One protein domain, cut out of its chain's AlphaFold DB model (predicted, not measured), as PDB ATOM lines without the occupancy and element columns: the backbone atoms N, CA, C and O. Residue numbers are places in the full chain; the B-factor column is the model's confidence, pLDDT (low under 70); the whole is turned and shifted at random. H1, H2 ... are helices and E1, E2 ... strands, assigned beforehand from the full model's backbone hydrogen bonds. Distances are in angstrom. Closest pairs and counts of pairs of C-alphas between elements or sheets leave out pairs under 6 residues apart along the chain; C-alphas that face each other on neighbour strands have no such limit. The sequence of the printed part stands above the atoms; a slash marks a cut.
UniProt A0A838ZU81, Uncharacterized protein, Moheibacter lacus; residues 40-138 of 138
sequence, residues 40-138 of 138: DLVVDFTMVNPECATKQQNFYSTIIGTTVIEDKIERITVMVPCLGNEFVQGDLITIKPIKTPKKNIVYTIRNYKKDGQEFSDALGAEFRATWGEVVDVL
ATOM      1  N   ASP A  40     509.911 484.129 449.678       96.75
ATOM      2  CA  ASP A  40     509.230 483.996 450.954       96.75
ATOM      3  C   ASP A  40     508.319 482.771 450.948       96.75
ATOM      4  O   ASP A  40     507.637 482.468 449.962       96.75
ATOM      5  N   LEU A  41     508.304 482.059 452.065       96.56
ATOM      6  CA  LEU A  41     507.504 480.870 452.289       96.56
ATOM      7  C   LEU A  41     506.684 481.069 453.563       96.56
ATOM      8  O   LEU A  41     507.239 481.290 454.637       96.56
ATOM      9  N   VAL A  42     505.365 480.935 453.447       97.06
ATOM     10  CA  VAL A  42     504.485 480.805 454.612       97.06
ATOM     11  C   VAL A  42     504.478 479.342 455.028       97.06
ATOM     12  O   VAL A  42     504.078 478.475 454.246       97.06
ATOM     13  N   VAL A  43     504.945 479.055 456.238       94.62
ATOM     14  CA  VAL A  43     505.098 477.690 456.746       94.62
ATOM     15  C   VAL A  43     503.730 477.070 457.019       94.62
ATOM     16  O   VAL A  43     502.919 477.619 457.760       94.62
ATOM     17  N   ASP A  44     503.490 475.881 456.475       90.69
ATOM     18  CA  ASP A  44     502.326 475.061 456.823       90.69
ATOM     19  C   ASP A  44     502.703 473.978 457.831       90.69
ATOM     20  O   ASP A  44     501.946 473.666 458.751       90.69
ATOM     21  N   PHE A  45     503.862 473.358 457.614       87.88
ATOM     22  CA  PHE A  45     504.319 472.213 458.380       87.88
ATOM     23  C   PHE A  45     505.838 472.087 458.311       87.88
ATOM     24  O   PHE A  45     506.428 472.165 457.234       87.88
ATOM     25  N   THR A  46     506.457 471.795 459.450       87.25
ATOM     26  CA  THR A  46     507.888 471.515 459.544       87.25
ATOM     27  C   THR A  46     508.093 470.118 460.095       87.25
ATOM     28  O   THR A  46     507.507 469.737 461.106       87.25
ATOM     29  N   MET A  47     508.972 469.360 459.452       81.75
ATOM     30  CA  MET A  47     509.454 468.084 459.949       81.75
ATOM     31  C   MET A  47     510.963 468.149 460.120       81.75
ATOM     32  O   MET A  47     511.721 468.115 459.146       81.75
ATOM     33  N   VAL A  48     511.393 468.206 461.376       77.62
ATOM     34  CA  VAL A  48     512.807 468.099 461.726       77.62
ATOM     35  C   VAL A  48     513.203 466.631 461.731       77.62
ATOM     36  O   VAL A  48     512.565 465.797 462.376       77.62
ATOM     37  N   ASN A  49     514.257 466.298 460.988       73.00
ATOM     38  CA  ASN A  49     514.796 464.946 461.019       73.00
ATOM     39  C   ASN A  49     515.429 464.703 462.408       73.00
ATOM     40  O   ASN A  49     516.315 465.463 462.801       73.00
ATOM     41  N   PRO A  50     515.031 463.660 463.161       68.88
ATOM     42  CA  PRO A  50     515.587 463.382 464.489       68.88
ATOM     43  C   PRO A  50     517.106 463.143 464.470       68.88
ATOM     44  O   PRO A  50     517.793 463.384 465.463       68.88
ATOM     45  N   GLU A  51     517.659 462.718 463.334       70.69
ATOM     46  CA  GLU A  51     519.097 462.542 463.146       70.69
ATOM     47  C   GLU A  51     519.860 463.875 463.094       70.69
ATOM     48  O   GLU A  51     521.079 463.877 463.265       70.69
ATOM     49  N   CYS A  52     519.169 465.014 462.973       70.56
ATOM     50  CA  CYS A  52     519.760 466.343 463.137       70.56
ATOM     51  C   CYS A  52     520.358 466.573 464.533       70.56
ATOM     52  O   CYS A  52     521.265 467.388 464.683       70.56
ATOM     53  N   ALA A  53     519.922 465.818 465.547       65.75
ATOM     54  CA  ALA A  53     520.531 465.825 466.877       65.75
ATOM     55  C   ALA A  53     521.804 464.950 466.973       65.75
ATOM     56  O   ALA A  53     522.432 464.870 468.032       65.75
ATOM     57  N   THR A  54     522.200 464.269 465.892       64.88
ATOM     58  CA  THR A  54     523.353 463.357 465.851       64.88
ATOM     59  C   THR A  54     524.537 463.977 465.095       64.88
ATOM     60  O   THR A  54     524.375 464.836 464.239       64.88
ATOM     61  N   LYS A  55     525.775 463.548 465.389       55.12
ATOM     62  CA  LYS A  55     527.010 464.128 464.802       55.12
ATOM     63  C   LYS A  55     527.251 463.784 463.319       55.12
ATOM     64  O   LYS A  55     528.338 464.047 462.804       55.12
ATOM     65  N   GLN A  56     526.302 463.150 462.639       53.25
ATOM     66  CA  GLN A  56     526.442 462.789 461.230       53.25
ATOM     67  C   GLN A  56     525.957 463.949 460.343       53.25
ATOM     68  O   GLN A  56     524.853 464.454 460.484       53.25
ATOM     69  N   GLN A  57     526.825 464.403 459.437       49.06
ATOM     70  CA  GLN A  57     526.755 465.737 458.824       49.06
ATOM     71  C   GLN A  57     525.918 465.846 457.533       49.06
ATOM     72  O   GLN A  57     526.167 466.742 456.737       49.06
ATOM     73  N   ASN A  58     524.961 464.950 457.267       57.16
ATOM     74  CA  ASN A  58     524.275 464.924 455.959       57.16
ATOM     75  C   ASN A  58     522.752 464.757 456.039       57.16
ATOM     76  O   ASN A  58     522.155 464.207 455.112       57.16
ATOM     77  N   PHE A  59     522.130 465.204 457.127       68.81
ATOM     78  CA  PHE A  59     520.681 465.133 457.284       68.81
ATOM     79  C   PHE A  59     520.010 466.465 456.967       68.81
ATOM     80  O   PHE A  59     520.599 467.540 457.102       68.81
ATOM     81  N   TYR A  60     518.763 466.364 456.518       77.44
ATOM     82  CA  TYR A  60     517.949 467.489 456.088       77.44
ATOM     83  C   TYR A  60     516.603 467.430 456.794       77.44
ATOM     84  O   TYR A  60     516.071 466.348 457.048       77.44
ATOM     85  N   SER A  61     516.073 468.603 457.105       81.31
ATOM     86  CA  SER A  61     514.698 468.787 457.547       81.31
ATOM     87  C   SER A  61     513.836 469.188 456.356       81.31
ATOM     88  O   SER A  61     514.336 469.594 455.304       81.31
ATOM     89  N   THR A  62     512.530 469.026 456.500       86.19
ATOM     90  CA  THR A  62     511.562 469.369 455.459       86.19
ATOM     91  C   THR A  62     510.637 470.457 455.964       86.19
ATOM     92  O   THR A  62     510.105 470.344 457.066       86.19
ATOM     93  N   ILE A  63     510.423 471.478 455.143       89.19
ATOM     94  CA  ILE A  63     509.411 472.508 455.364       89.19
ATOM     95  C   ILE A  63     508.415 472.411 454.216       89.19
ATOM     96  O   ILE A  63     508.798 472.461 453.051       89.19
ATOM     97  N   ILE A  64     507.140 472.244 454.533       90.94
ATOM     98  CA  ILE A  64     506.051 472.409 453.578       90.94
ATOM     99  C   ILE A  64     505.461 473.784 453.830       90.94
ATOM    100  O   ILE A  64     505.179 474.147 454.973       90.94
ATOM    101  N   GLY A  65     505.267 474.537 452.761       92.88
ATOM    102  CA  GLY A  65     504.674 475.855 452.854       92.88
ATOM    103  C   GLY A  65     504.149 476.346 451.523       92.88
ATOM    104  O   GLY A  65     504.269 475.676 450.494       92.88
ATOM    105  N   THR A  66     503.578 477.538 451.566       95.69
ATOM    106  CA  THR A  66     502.980 478.203 450.416       95.69
ATOM    107  C   THR A  66     503.819 479.412 450.014       95.69
ATOM    108  O   THR A  66     504.233 480.198 450.864       95.69
ATOM    109  N   THR A  67     504.074 479.562 448.717       95.94
ATOM    110  CA  THR A  67     504.836 480.676 448.135       95.94
ATOM    111  C   THR A  67     504.223 481.116 446.801       95.94
ATOM    112  O   THR A  67     503.261 480.509 446.324       95.94
ATOM    113  N   VAL A  68     504.757 482.180 446.202       94.06
ATOM    114  CA  VAL A  68     504.375 482.661 444.871       94.06
ATOM    115  C   VAL A  68     505.493 482.350 443.879       94.06
ATOM    116  O   VAL A  68     506.610 482.834 444.031       94.06
ATOM    117  N   ILE A  69     505.185 481.569 442.844       88.56
ATOM    118  CA  ILE A  69     506.102 481.226 441.748       88.56
ATOM    119  C   ILE A  69     505.446 481.648 440.437       88.56
ATOM    120  O   ILE A  69     504.341 481.197 440.146       88.56
ATOM    121  N   GLU A  70     506.113 482.502 439.652       82.50
ATOM    122  CA  GLU A  70     505.636 482.939 438.323       82.50
ATOM    123  C   GLU A  70     504.145 483.355 438.332       82.50
ATOM    124  O   GLU A  70     503.345 482.912 437.508       82.50
ATOM    125  N   ASP A  71     503.764 484.165 439.326       86.88
ATOM    126  CA  ASP A  71     502.406 484.684 439.572       86.88
ATOM    127  C   ASP A  71     501.356 483.668 440.061       86.88
ATOM    128  O   ASP A  71     500.164 483.984 440.139       86.88
ATOM    129  N   LYS A  72     501.763 482.455 440.442       90.50
ATOM    130  CA  LYS A  72     500.870 481.439 441.013       90.50
ATOM    131  C   LYS A  72     501.197 481.173 442.467       90.50
ATOM    132  O   LYS A  72     502.355 481.027 442.839       90.50
ATOM    133  N   ILE A  73     500.148 481.056 443.276       93.25
ATOM    134  CA  ILE A  73     500.270 480.548 444.640       93.25
ATOM    135  C   ILE A  73     500.467 479.042 444.547       93.25
ATOM    136  O   ILE A  73     499.607 478.321 444.038       93.25
ATOM    137  N   GLU A  74     501.601 478.578 445.046       91.69
ATOM    138  CA  GLU A  74     501.977 477.180 445.015       91.69
ATOM    139  C   GLU A  74     502.368 476.694 446.398       91.69
ATOM    140  O   GLU A  74     503.117 477.342 447.128       91.69
ATOM    141  N   ARG A  75     501.885 475.500 446.727       91.00
ATOM    142  CA  ARG A  75     502.353 474.758 447.885       91.00
ATOM    143  C   ARG A  75     503.547 473.918 447.458       91.00
ATOM    144  O   ARG A  75     503.447 473.178 446.478       91.00
ATOM    145  N   ILE A  76     504.666 474.053 448.158       90.06
ATOM    146  CA  ILE A  76     505.932 473.406 447.805       90.06
ATOM    147  C   ILE A  76     506.567 472.736 449.017       90.06
ATOM    148  O   ILE A  76     506.232 473.010 450.169       90.06
ATOM    149  N   THR A  77     507.514 471.850 448.734       89.75
ATOM    150  CA  THR A  77     508.383 471.240 449.739       89.75
ATOM    151  C   THR A  77     509.780 471.853 449.650       89.75
ATOM    152  O   THR A  77     510.408 471.826 448.596       89.75
ATOM    153  N   VAL A  78     510.310 472.370 450.753       89.56
ATOM    154  CA  VAL A  78     511.686 472.860 450.846       89.56
ATOM    155  C   VAL A  78     512.497 471.895 451.697       89.56
ATOM    156  O   VAL A  78     512.188 471.649 452.864       89.56
ATOM    157  N   MET A  79     513.550 471.339 451.103       87.19
ATOM    158  CA  MET A  79     514.547 470.558 451.824       87.19
ATOM    159  C   MET A  79     515.647 471.489 452.298       87.19
ATOM    160  O   MET A  79     516.347 472.102 451.488       87.19
ATOM    161  N   VAL A  80     515.790 471.575 453.614       85.94
ATOM    162  CA  VAL A  80     516.741 472.467 454.271       85.94
ATOM    163  C   VAL A  80     517.744 471.658 455.085       85.94
ATOM    164  O   VAL A  80     517.381 470.617 455.644       85.94
ATOM    165  N   PRO A  81     519.017 472.080 455.174       81.56
ATOM    166  CA  PRO A  81     519.954 471.514 456.137       81.56
ATOM    167  C   PRO A  81     519.349 471.509 457.540       81.56
ATOM    168  O   PRO A  81     518.507 472.351 457.851       81.56
ATOM    169  N   CYS A  82     519.768 470.556 458.373       77.00
ATOM    170  CA  CYS A  82     519.312 470.455 459.757       77.00
ATOM    171  C   CYS A  82     519.193 471.818 460.440       77.00
ATOM    172  O   CYS A  82     520.183 472.529 460.621       77.00
ATOM    173  N   LEU A  83     517.961 472.154 460.808       70.94
ATOM    174  CA  LEU A  83     517.643 473.389 461.498       70.94
ATOM    175  C   LEU A  83     517.919 473.208 462.990       70.94
ATOM    176  O   LEU A  83     517.664 472.146 463.554       70.94
ATOM    177  N   GLY A  84     518.420 474.260 463.636       61.44
ATOM    178  CA  GLY A  84     518.474 474.317 465.100       61.44
ATOM    179  C   GLY A  84     517.110 474.599 465.739       61.44
ATOM    180  O   GLY A  84     516.924 474.296 466.913       61.44
ATOM    181  N   ASN A  85     516.169 475.148 464.961       68.38
ATOM    182  CA  ASN A  85     514.849 475.586 465.403       68.38
ATOM    183  C   ASN A  85     513.752 474.906 464.571       68.38
ATOM    184  O   ASN A  85     513.927 474.671 463.376       68.38
ATOM    185  N   GLU A  86     512.612 474.632 465.198       76.62
ATOM    186  CA  GLU A  86     511.377 474.247 464.509       76.62
ATOM    187  C   GLU A  86     510.606 475.512 464.105       76.62
ATOM    188  O   GLU A  86     510.422 476.398 464.938       76.62
ATOM    189  N   PHE A  87     510.157 475.595 462.847       87.69
ATOM    190  CA  PHE A  87     509.218 476.632 462.398       87.69
ATOM    191  C   PHE A  87     507.784 476.146 462.569       87.69
ATOM    192  O   PHE A  87     507.486 474.975 462.294       87.69
ATOM    193  N   VAL A  88     506.897 477.035 462.998       89.06
ATOM    194  CA  VAL A  88     505.489 476.724 463.247       89.06
ATOM    195  C   VAL A  88     504.609 477.189 462.093       89.06
ATOM    196  O   VAL A  88     505.001 477.987 461.247       89.06
ATOM    197  N   GLN A  89     503.392 476.653 462.042       92.44
ATOM    198  CA  GLN A  89     502.423 477.036 461.025       92.44
ATOM    199  C   GLN A  89     502.123 478.544 461.091       92.44
ATOM    200  O   GLN A  89     501.754 479.057 462.147       92.44
ATOM    201  N   GLY A  90     502.206 479.215 459.944       93.88
ATOM    202  CA  GLY A  90     501.970 480.648 459.784       93.88
ATOM    203  C   GLY A  90     503.231 481.511 459.820       93.88
ATOM    204  O   GLY A  90     503.131 482.681 459.459       93.88
ATOM    205  N   ASP A  91     504.389 480.958 460.197       95.31
ATOM    206  CA  ASP A  91     505.661 481.685 460.138       95.31
ATOM    207  C   ASP A  91     505.964 482.108 458.695       95.31
ATOM    208  O   ASP A  91     505.784 481.323 457.757       95.31
ATOM    209  N   LEU A  92     506.444 483.341 458.519       96.69
ATOM    210  CA  LEU A  92     506.962 483.831 457.248       96.69
ATOM    211  C   LEU A  92     508.486 483.725 457.272       96.69
ATOM    212  O   LEU A  92     509.151 484.376 458.075       96.69
ATOM    213  N   ILE A  93     509.043 482.891 456.399       95.94
ATOM    214  CA  ILE A  93     510.490 482.680 456.312       95.94
ATOM    215  C   ILE A  93     510.989 482.957 454.902       95.94
ATOM    216  O   ILE A  93     510.313 482.628 453.927       95.94
ATOM    217  N   THR A  94     512.198 483.494 454.786       96.25
ATOM    218  CA  THR A  94     512.845 483.682 453.485       96.25
ATOM    219  C   THR A  94     513.765 482.503 453.203       96.25
ATOM    220  O   THR A  94     514.641 482.150 454.001       96.25
ATOM    221  N   ILE A  95     513.554 481.877 452.049       94.88
ATOM    222  CA  ILE A  95     514.321 480.739 451.563       94.88
ATOM    223  C   ILE A  95     515.244 481.199 450.453       94.88
ATOM    224  O   ILE A  95     514.813 481.767 449.452       94.88
ATOM    225  N   LYS A  96     516.517 480.847 450.584       95.50
ATOM    226  CA  LYS A  96     517.486 480.969 449.506       95.50
ATOM    227  C   LYS A  96     517.712 479.611 448.849       95.50
ATOM    228  O   LYS A  96     518.169 478.691 449.535       95.50
ATOM    229  N   PRO A  97     517.432 479.456 447.544       93.12
ATOM    230  CA  PRO A  97     517.697 478.208 446.846       93.12
ATOM    231  C   PRO A  97     519.178 477.820 446.904       93.12
ATOM    232  O   PRO A  97     520.070 478.647 446.693       93.12
ATOM    233  N   ILE A  98     519.451 476.540 447.152       88.75
ATOM    234  CA  ILE A  98     520.805 475.976 447.139       88.75
ATOM    235  C   ILE A  98     520.919 474.889 446.077       88.75
ATOM    236  O   ILE A  98     519.943 474.283 445.638       88.75
ATOM    237  N   LYS A  99     522.152 474.601 445.665       81.88
ATOM    238  CA  LYS A  99     522.403 473.543 444.690       81.88
ATOM    239  C   LYS A  99     522.022 472.179 445.267       81.88
ATOM    240  O   LYS A  99     522.516 471.804 446.329       81.88
ATOM    241  N   THR A 100     521.265 471.402 444.492       75.75
ATOM    242  CA  THR A 100     520.958 469.998 444.788       75.75
ATOM    243  C   THR A 100     522.225 469.222 445.183       75.75
ATOM    244  O   THR A 100     523.195 469.189 444.407       75.75
ATOM    245  N   PRO A 101     522.253 468.582 446.365       69.31
ATOM    246  CA  PRO A 101     523.378 467.762 446.797       69.31
ATOM    247  C   PRO A 101     523.656 466.606 445.822       69.31
ATOM    248  O   PRO A 101     522.749 466.028 445.229       69.31
ATOM    249  N   LYS A 102     524.933 466.214 445.677       57.62
ATOM    250  CA  LYS A 102     525.349 465.127 444.758       57.62
ATOM    251  C   LYS A 102     524.729 463.768 445.097       57.62
ATOM    252  O   LYS A 102     524.539 462.945 444.206       57.62
ATOM    253  N   LYS A 103     524.468 463.511 446.381       56.56
ATOM    254  CA  LYS A 103     523.633 462.390 446.810       56.56
ATOM    255  C   LYS A 103     522.209 462.910 446.829       56.56
ATOM    256  O   LYS A 103     521.885 463.740 447.669       56.56
ATOM    257  N   ASN A 104     521.413 462.442 445.878       48.50
ATOM    258  CA  ASN A 104     519.997 462.753 445.793       48.50
ATOM    259  C   ASN A 104     519.334 462.121 447.026       48.50
ATOM    260  O   ASN A 104     519.039 460.926 447.017       48.50
ATOM    261  N   ILE A 105     519.216 462.872 448.126       55.31
ATOM    262  CA  ILE A 105     518.480 462.419 449.310       55.31
ATOM    263  C   ILE A 105     517.018 462.667 448.997       55.31
ATOM    264  O   ILE A 105     516.406 463.629 449.442       55.31
ATOM    265  N   VAL A 106     516.502 461.831 448.109       50.84
ATOM    266  CA  VAL A 106     515.073 461.730 447.929       50.84
ATOM    267  C   VAL A 106     514.587 460.951 449.145       50.84
ATOM    268  O   VAL A 106     515.090 459.856 449.403       50.84
ATOM    269  N   TYR A 107     513.635 461.530 449.871       57.22
ATOM    270  CA  TYR A 107     512.879 460.907 450.956       57.22
ATOM    271  C   TYR A 107     513.572 460.876 452.331       57.22
ATOM    272  O   TYR A 107     514.633 460.280 452.519       57.22
ATOM    273  N   THR A 108     512.903 461.432 453.348       51.53
ATOM    274  CA  THR A 108     513.018 460.844 454.691       51.53
ATOM    275  C   THR A 108     512.262 459.528 454.629       51.53
ATOM    276  O   THR A 108     511.062 459.514 454.367       51.53
ATOM    277  N   ILE A 109     512.958 458.415 454.827       51.56
ATOM    278  CA  ILE A 109     512.317 457.111 454.957       51.56
ATOM    279  C   ILE A 109     512.009 456.910 456.437       51.56
ATOM    280  O   ILE A 109     512.908 456.657 457.242       51.56
ATOM    281  N   ARG A 110     510.736 457.028 456.817       51.50
ATOM    282  CA  ARG A 110     510.288 456.677 458.162       51.50
ATOM    283  C   ARG A 110     509.998 455.187 458.203       51.50
ATOM    284  O   ARG A 110     508.953 454.733 457.752       51.50
ATOM    285  N   ASN A 111     510.904 454.439 458.817       55.31
ATOM    286  CA  ASN A 111     510.640 453.050 459.162       55.31
ATOM    287  C   ASN A 111     509.927 452.981 460.519       55.31
ATOM    288  O   ASN A 111     510.391 453.575 461.494       55.31
ATOM    289  N   TYR A 112     508.808 452.265 460.610       60.50
ATOM    290  CA  TYR A 112     508.098 452.042 461.873       60.50
ATOM    291  C   TYR A 112     507.463 450.656 461.923       60.50
ATOM    292  O   TYR A 112     507.230 450.019 460.901       60.50
ATOM    293  N   LYS A 113     507.188 450.180 463.141       60.34
ATOM    294  CA  LYS A 113     506.460 448.930 463.368       60.34
ATOM    295  C   LYS A 113     505.039 449.216 463.811       60.34
ATOM    296  O   LYS A 113     504.834 449.922 464.797       60.34
ATOM    297  N   LYS A 114     504.075 448.617 463.119       60.00
ATOM    298  CA  LYS A 114     502.666 448.594 463.515       60.00
ATOM    299  C   LYS A 114     502.180 447.153 463.433       60.00
ATOM    300  O   LYS A 114     502.432 446.473 462.447       60.00
ATOM    301  N   ASP A 115     501.578 446.654 464.509       87.12
ATOM    302  CA  ASP A 115     501.059 445.280 464.585       87.12
ATOM    303  C   ASP A 115     502.088 444.190 464.200       87.12
ATOM    304  O   ASP A 115     501.759 443.158 463.621       87.12
ATOM    305  N   GLY A 116     503.370 444.425 464.508       78.50
ATOM    306  CA  GLY A 116     504.467 443.495 464.218       78.50
ATOM    307  C   GLY A 116     504.990 443.510 462.775       78.50
ATOM    308  O   GLY A 116     505.988 442.843 462.510       78.50
ATOM    309  N   GLN A 117     504.388 444.283 461.868       44.34
ATOM    310  CA  GLN A 117     504.899 444.503 460.511       44.34
ATOM    311  C   GLN A 117     505.760 445.763 460.438       44.34
ATOM    312  O   GLN A 117     505.481 446.758 461.108       44.34
ATOM    313  N   GLU A 118     506.821 445.698 459.635       61.47
ATOM    314  CA  GLU A 118     507.671 446.844 459.312       61.47
ATOM    315  C   GLU A 118     507.067 447.609 458.137       61.47
ATOM    316  O   GLU A 118     506.817 447.042 457.075       61.47
ATOM    317  N   PHE A 119     506.841 448.901 458.346       49.19
ATOM    318  CA  PHE A 119     506.370 449.847 457.347       49.19
ATOM    319  C   PHE A 119     507.478 450.845 457.054       49.19
ATOM    320  O   PHE A 119     508.267 451.184 457.940       49.19
ATOM    321  N   SER A 120     507.519 451.312 455.814       44.12
ATOM    322  CA  SER A 120     508.482 452.292 455.337       44.12
ATOM    323  C   SER A 120     507.704 453.386 454.616       44.12
ATOM    324  O   SER A 120     507.202 453.154 453.517       44.12
ATOM    325  N   ASP A 121     507.552 454.546 455.254       43.19
ATOM    326  CA  ASP A 121     506.915 455.705 454.630       43.19
ATOM    327  C   ASP A 121     507.999 456.576 454.001       43.19
ATOM    328  O   ASP A 121     508.937 457.007 454.675       43.19
ATOM    329  N   ALA A 122     507.862 456.864 452.712       50.34
ATOM    330  CA  ALA A 122     508.649 457.893 452.054       50.34
ATOM    331  C   ALA A 122     507.982 459.254 452.301       50.34
ATOM    332  O   ALA A 122     506.860 459.496 451.862       50.34
ATOM    333  N   LEU A 123     508.657 460.137 453.036       55.09
ATOM    334  CA  LEU A 123     508.215 461.508 453.274       55.09
ATOM    335  C   LEU A 123     508.912 462.436 452.274       55.09
ATOM    336  O   LEU A 123     510.141 462.518 452.226       55.09
ATOM    337  N   GLY A 124     508.082 463.085 451.458       55.25
ATOM    338  CA  GLY A 124     508.399 463.634 450.139       55.25
ATOM    339  C   GLY A 124     507.682 462.750 449.112       55.25
ATOM    340  O   GLY A 124     507.935 461.564 449.061       55.25
ATOM    341  N   ALA A 125     506.718 463.171 448.315       53.25
ATOM    342  CA  ALA A 125     506.368 464.502 447.902       53.25
ATOM    343  C   ALA A 125     504.894 464.510 447.492       53.25
ATOM    344  O   ALA A 125     504.521 463.948 446.467       53.25
ATOM    345  N   GLU A 126     504.059 465.158 448.297       59.50
ATOM    346  CA  GLU A 126     502.750 465.606 447.818       59.50
ATOM    347  C   GLU A 126     502.922 466.804 446.862       59.50
ATOM    348  O   GLU A 126     502.121 467.004 445.954       59.50
ATOM    349  N   PHE A 127     504.015 467.563 447.017       80.62
ATOM    350  CA  PHE A 127     504.267 468.814 446.307       80.62
ATOM    351  C   PHE A 127     505.623 468.825 445.607       80.62
ATOM    352  O   PHE A 127     506.562 468.138 446.011       80.62
ATOM    353  N   ARG A 128     505.752 469.673 444.582       84.56
ATOM    354  CA  ARG A 128     507.047 469.948 443.954       84.56
ATOM    355  C   ARG A 128     508.048 470.457 444.989       84.56
ATOM    356  O   ARG A 128     507.667 471.182 445.912       84.56
ATOM    357  N   ALA A 129     509.317 470.085 444.835       85.94
ATOM    358  CA  ALA A 129     510.324 470.365 445.851       85.94
ATOM    359  C   ALA A 129     511.500 471.197 445.358       85.94
ATOM    360  O   ALA A 129     511.914 471.091 444.207       85.94
ATOM    361  N   THR A 130     512.102 471.952 446.267       88.62
ATOM    362  CA  THR A 130     513.360 472.658 446.036       88.62
ATOM    363  C   THR A 130     514.316 472.457 447.209       88.62
ATOM    364  O   THR A 130     513.911 472.074 448.310       88.62
ATOM    365  N   TRP A 131     515.600 472.690 446.964       88.94
ATOM    366  CA  TRP A 131     516.621 472.721 448.005       88.94
ATOM    367  C   TRP A 131     516.841 474.166 448.422       88.94
ATOM    368  O   TRP A 131     517.016 475.021 447.557       88.94
ATOM    369  N   GLY A 132     516.892 474.436 449.722       90.81
ATOM    370  CA  GLY A 132     517.139 475.790 450.203       90.81
ATOM    371  C   GLY A 132     517.824 475.860 451.558       90.81
ATOM    372  O   GLY A 132     518.007 474.857 452.243       90.81
ATOM    373  N   GLU A 133     518.193 477.073 451.939       92.00
ATOM    374  CA  GLU A 133     518.580 477.454 453.294       92.00
ATOM    375  C   GLU A 133     517.641 478.562 453.781       92.00
ATOM    376  O   GLU A 133     517.235 479.418 452.994       92.00
ATOM    377  N   VAL A 134     517.266 478.531 455.062       92.25
ATOM    378  CA  VAL A 134     516.491 479.623 455.663       92.25
ATOM    379  C   VAL A 134     517.456 480.750 455.996       92.25
ATOM    380  O   VAL A 134     518.412 480.529 456.742       92.25
ATOM    381  N   VAL A 135     517.223 481.929 455.426       93.12
ATOM    382  CA  VAL A 135     518.101 483.096 455.599       93.12
ATOM    383  C   VAL A 135     517.498 484.169 456.496       93.12
ATOM    384  O   VAL A 135     518.261 484.927 457.091       93.12
ATOM    385  N   ASP A 136     516.170 484.200 456.643       90.25
ATOM    386  CA  ASP A 136     515.482 485.142 457.528       90.25
ATOM    387  C   ASP A 136     514.145 484.593 458.056       90.25
ATOM    388  O   ASP A 136     513.564 483.671 457.470       90.25
ATOM    389  N   VAL A 137     513.677 485.166 459.170       89.06
ATOM    390  CA  VAL A 137     512.373 484.912 459.804       89.06
ATOM    391  C   VAL A 137     511.719 486.265 460.083       89.06
ATOM    392  O   VAL A 137     512.277 487.060 460.842       89.06
ATOM    393  N   LEU A 138     510.563 486.517 459.468       82.06
ATOM    394  CA  LEU A 138     509.900 487.826 459.419       82.06
ATOM    395  C   LEU A 138     508.714 487.944 460.385       82.06
ATOM    396  O   LEU A 138     507.948 486.966 460.527       82.06
TER     397      LEU A 138
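AT A GLANCE: This is residues 40 to 138 of the 138 residues of an uncharacterized protein of Moheibacter lacus (UniProt A0A838ZU81). A small closed barrel of five strands, E1, E2, E3, E7 and E4, makes the body, and the hairpin of E5 and E6 forms a two-stranded arm whose tip, residues 113 to 118, sticks out free. The short helix H1 sits on the barrel, in the stretch between E1 and E2. The printed part has 99 residues, with one named helix and seven named strands in the order E1 H1 E2 E3 E4 E5 E6 E7; the barrel is mixed, the E5 and E6 sheet antiparallel, and the class mostly strand. The whole is compact, with a radius of gyration of the C-alphas of 14.3 A, yet elongated in outline, spanning 47 by 28 by 27 A.

IN THESE COORDINATES: Begin with the barrel: find C-alpha 40 at (509.230, 483.996, 450.954), where E1, residues 40 to 47, sets out. E2 is residues 60 to 69, 23.1 A long, and E3 is residues 72 to 81, 26.3 A. E4 is residues 92 to 97, and E7, residues 129 to 137, runs 20.3 A to C-alpha 137 at (512.373, 484.912, 459.804). H1 is residues 50 to 53, 6.0 A. Beyond the barrel look for E5, residues 108 to 114, 18.3 A, and E6, residues 117 to 123, 18.8 A.

HOW THE PARTS SIT: Go round the ring from E1 to E2, E3, E7, E4 and back to E1. E1 and E2 are antiparallel, with N 44 and O 64 at 2.8 A. E2 and E3, an antiparallel hairpin, have N 63 and O 78 at 2.9 A. E3 and E7 are parallel; look at N 130 and O 77, 2.9 A. E7 and E4 are antiparallel, with N 133 and O 96 at 2.9 A. E4 and E1, also antiparallel, close the ring, with N 41 and O 93 at 2.8 A. E1 bends by 78 degrees at residue 44, and its pairing is staggered: residues 40 to 42 pair with E4, residues 42 to 47 with E2. H1 is on the barrel; its closest C-alpha pair with E2 is Cys 52 and Tyr 60, 7.4 A. H1 is too short for an O i to N i+4 pair, and its one O i to N i+3 pair is within range. In the hairpin E5 and E6, N 110 and O 121 are 2.8 A apart. E5 is apart from E2, but only just, at 8.4 A.

THE WHOLE: The two C-alphas farthest apart are those of Asp 71 and Gly 116, 48.0 A. The printed part has no cut, and no link is long. Mean pLDDT of the printed part is 76.9; look for values under 70 at residues 50, 53 to 59, 84 to 85, 101 to 114 and 117 to 126.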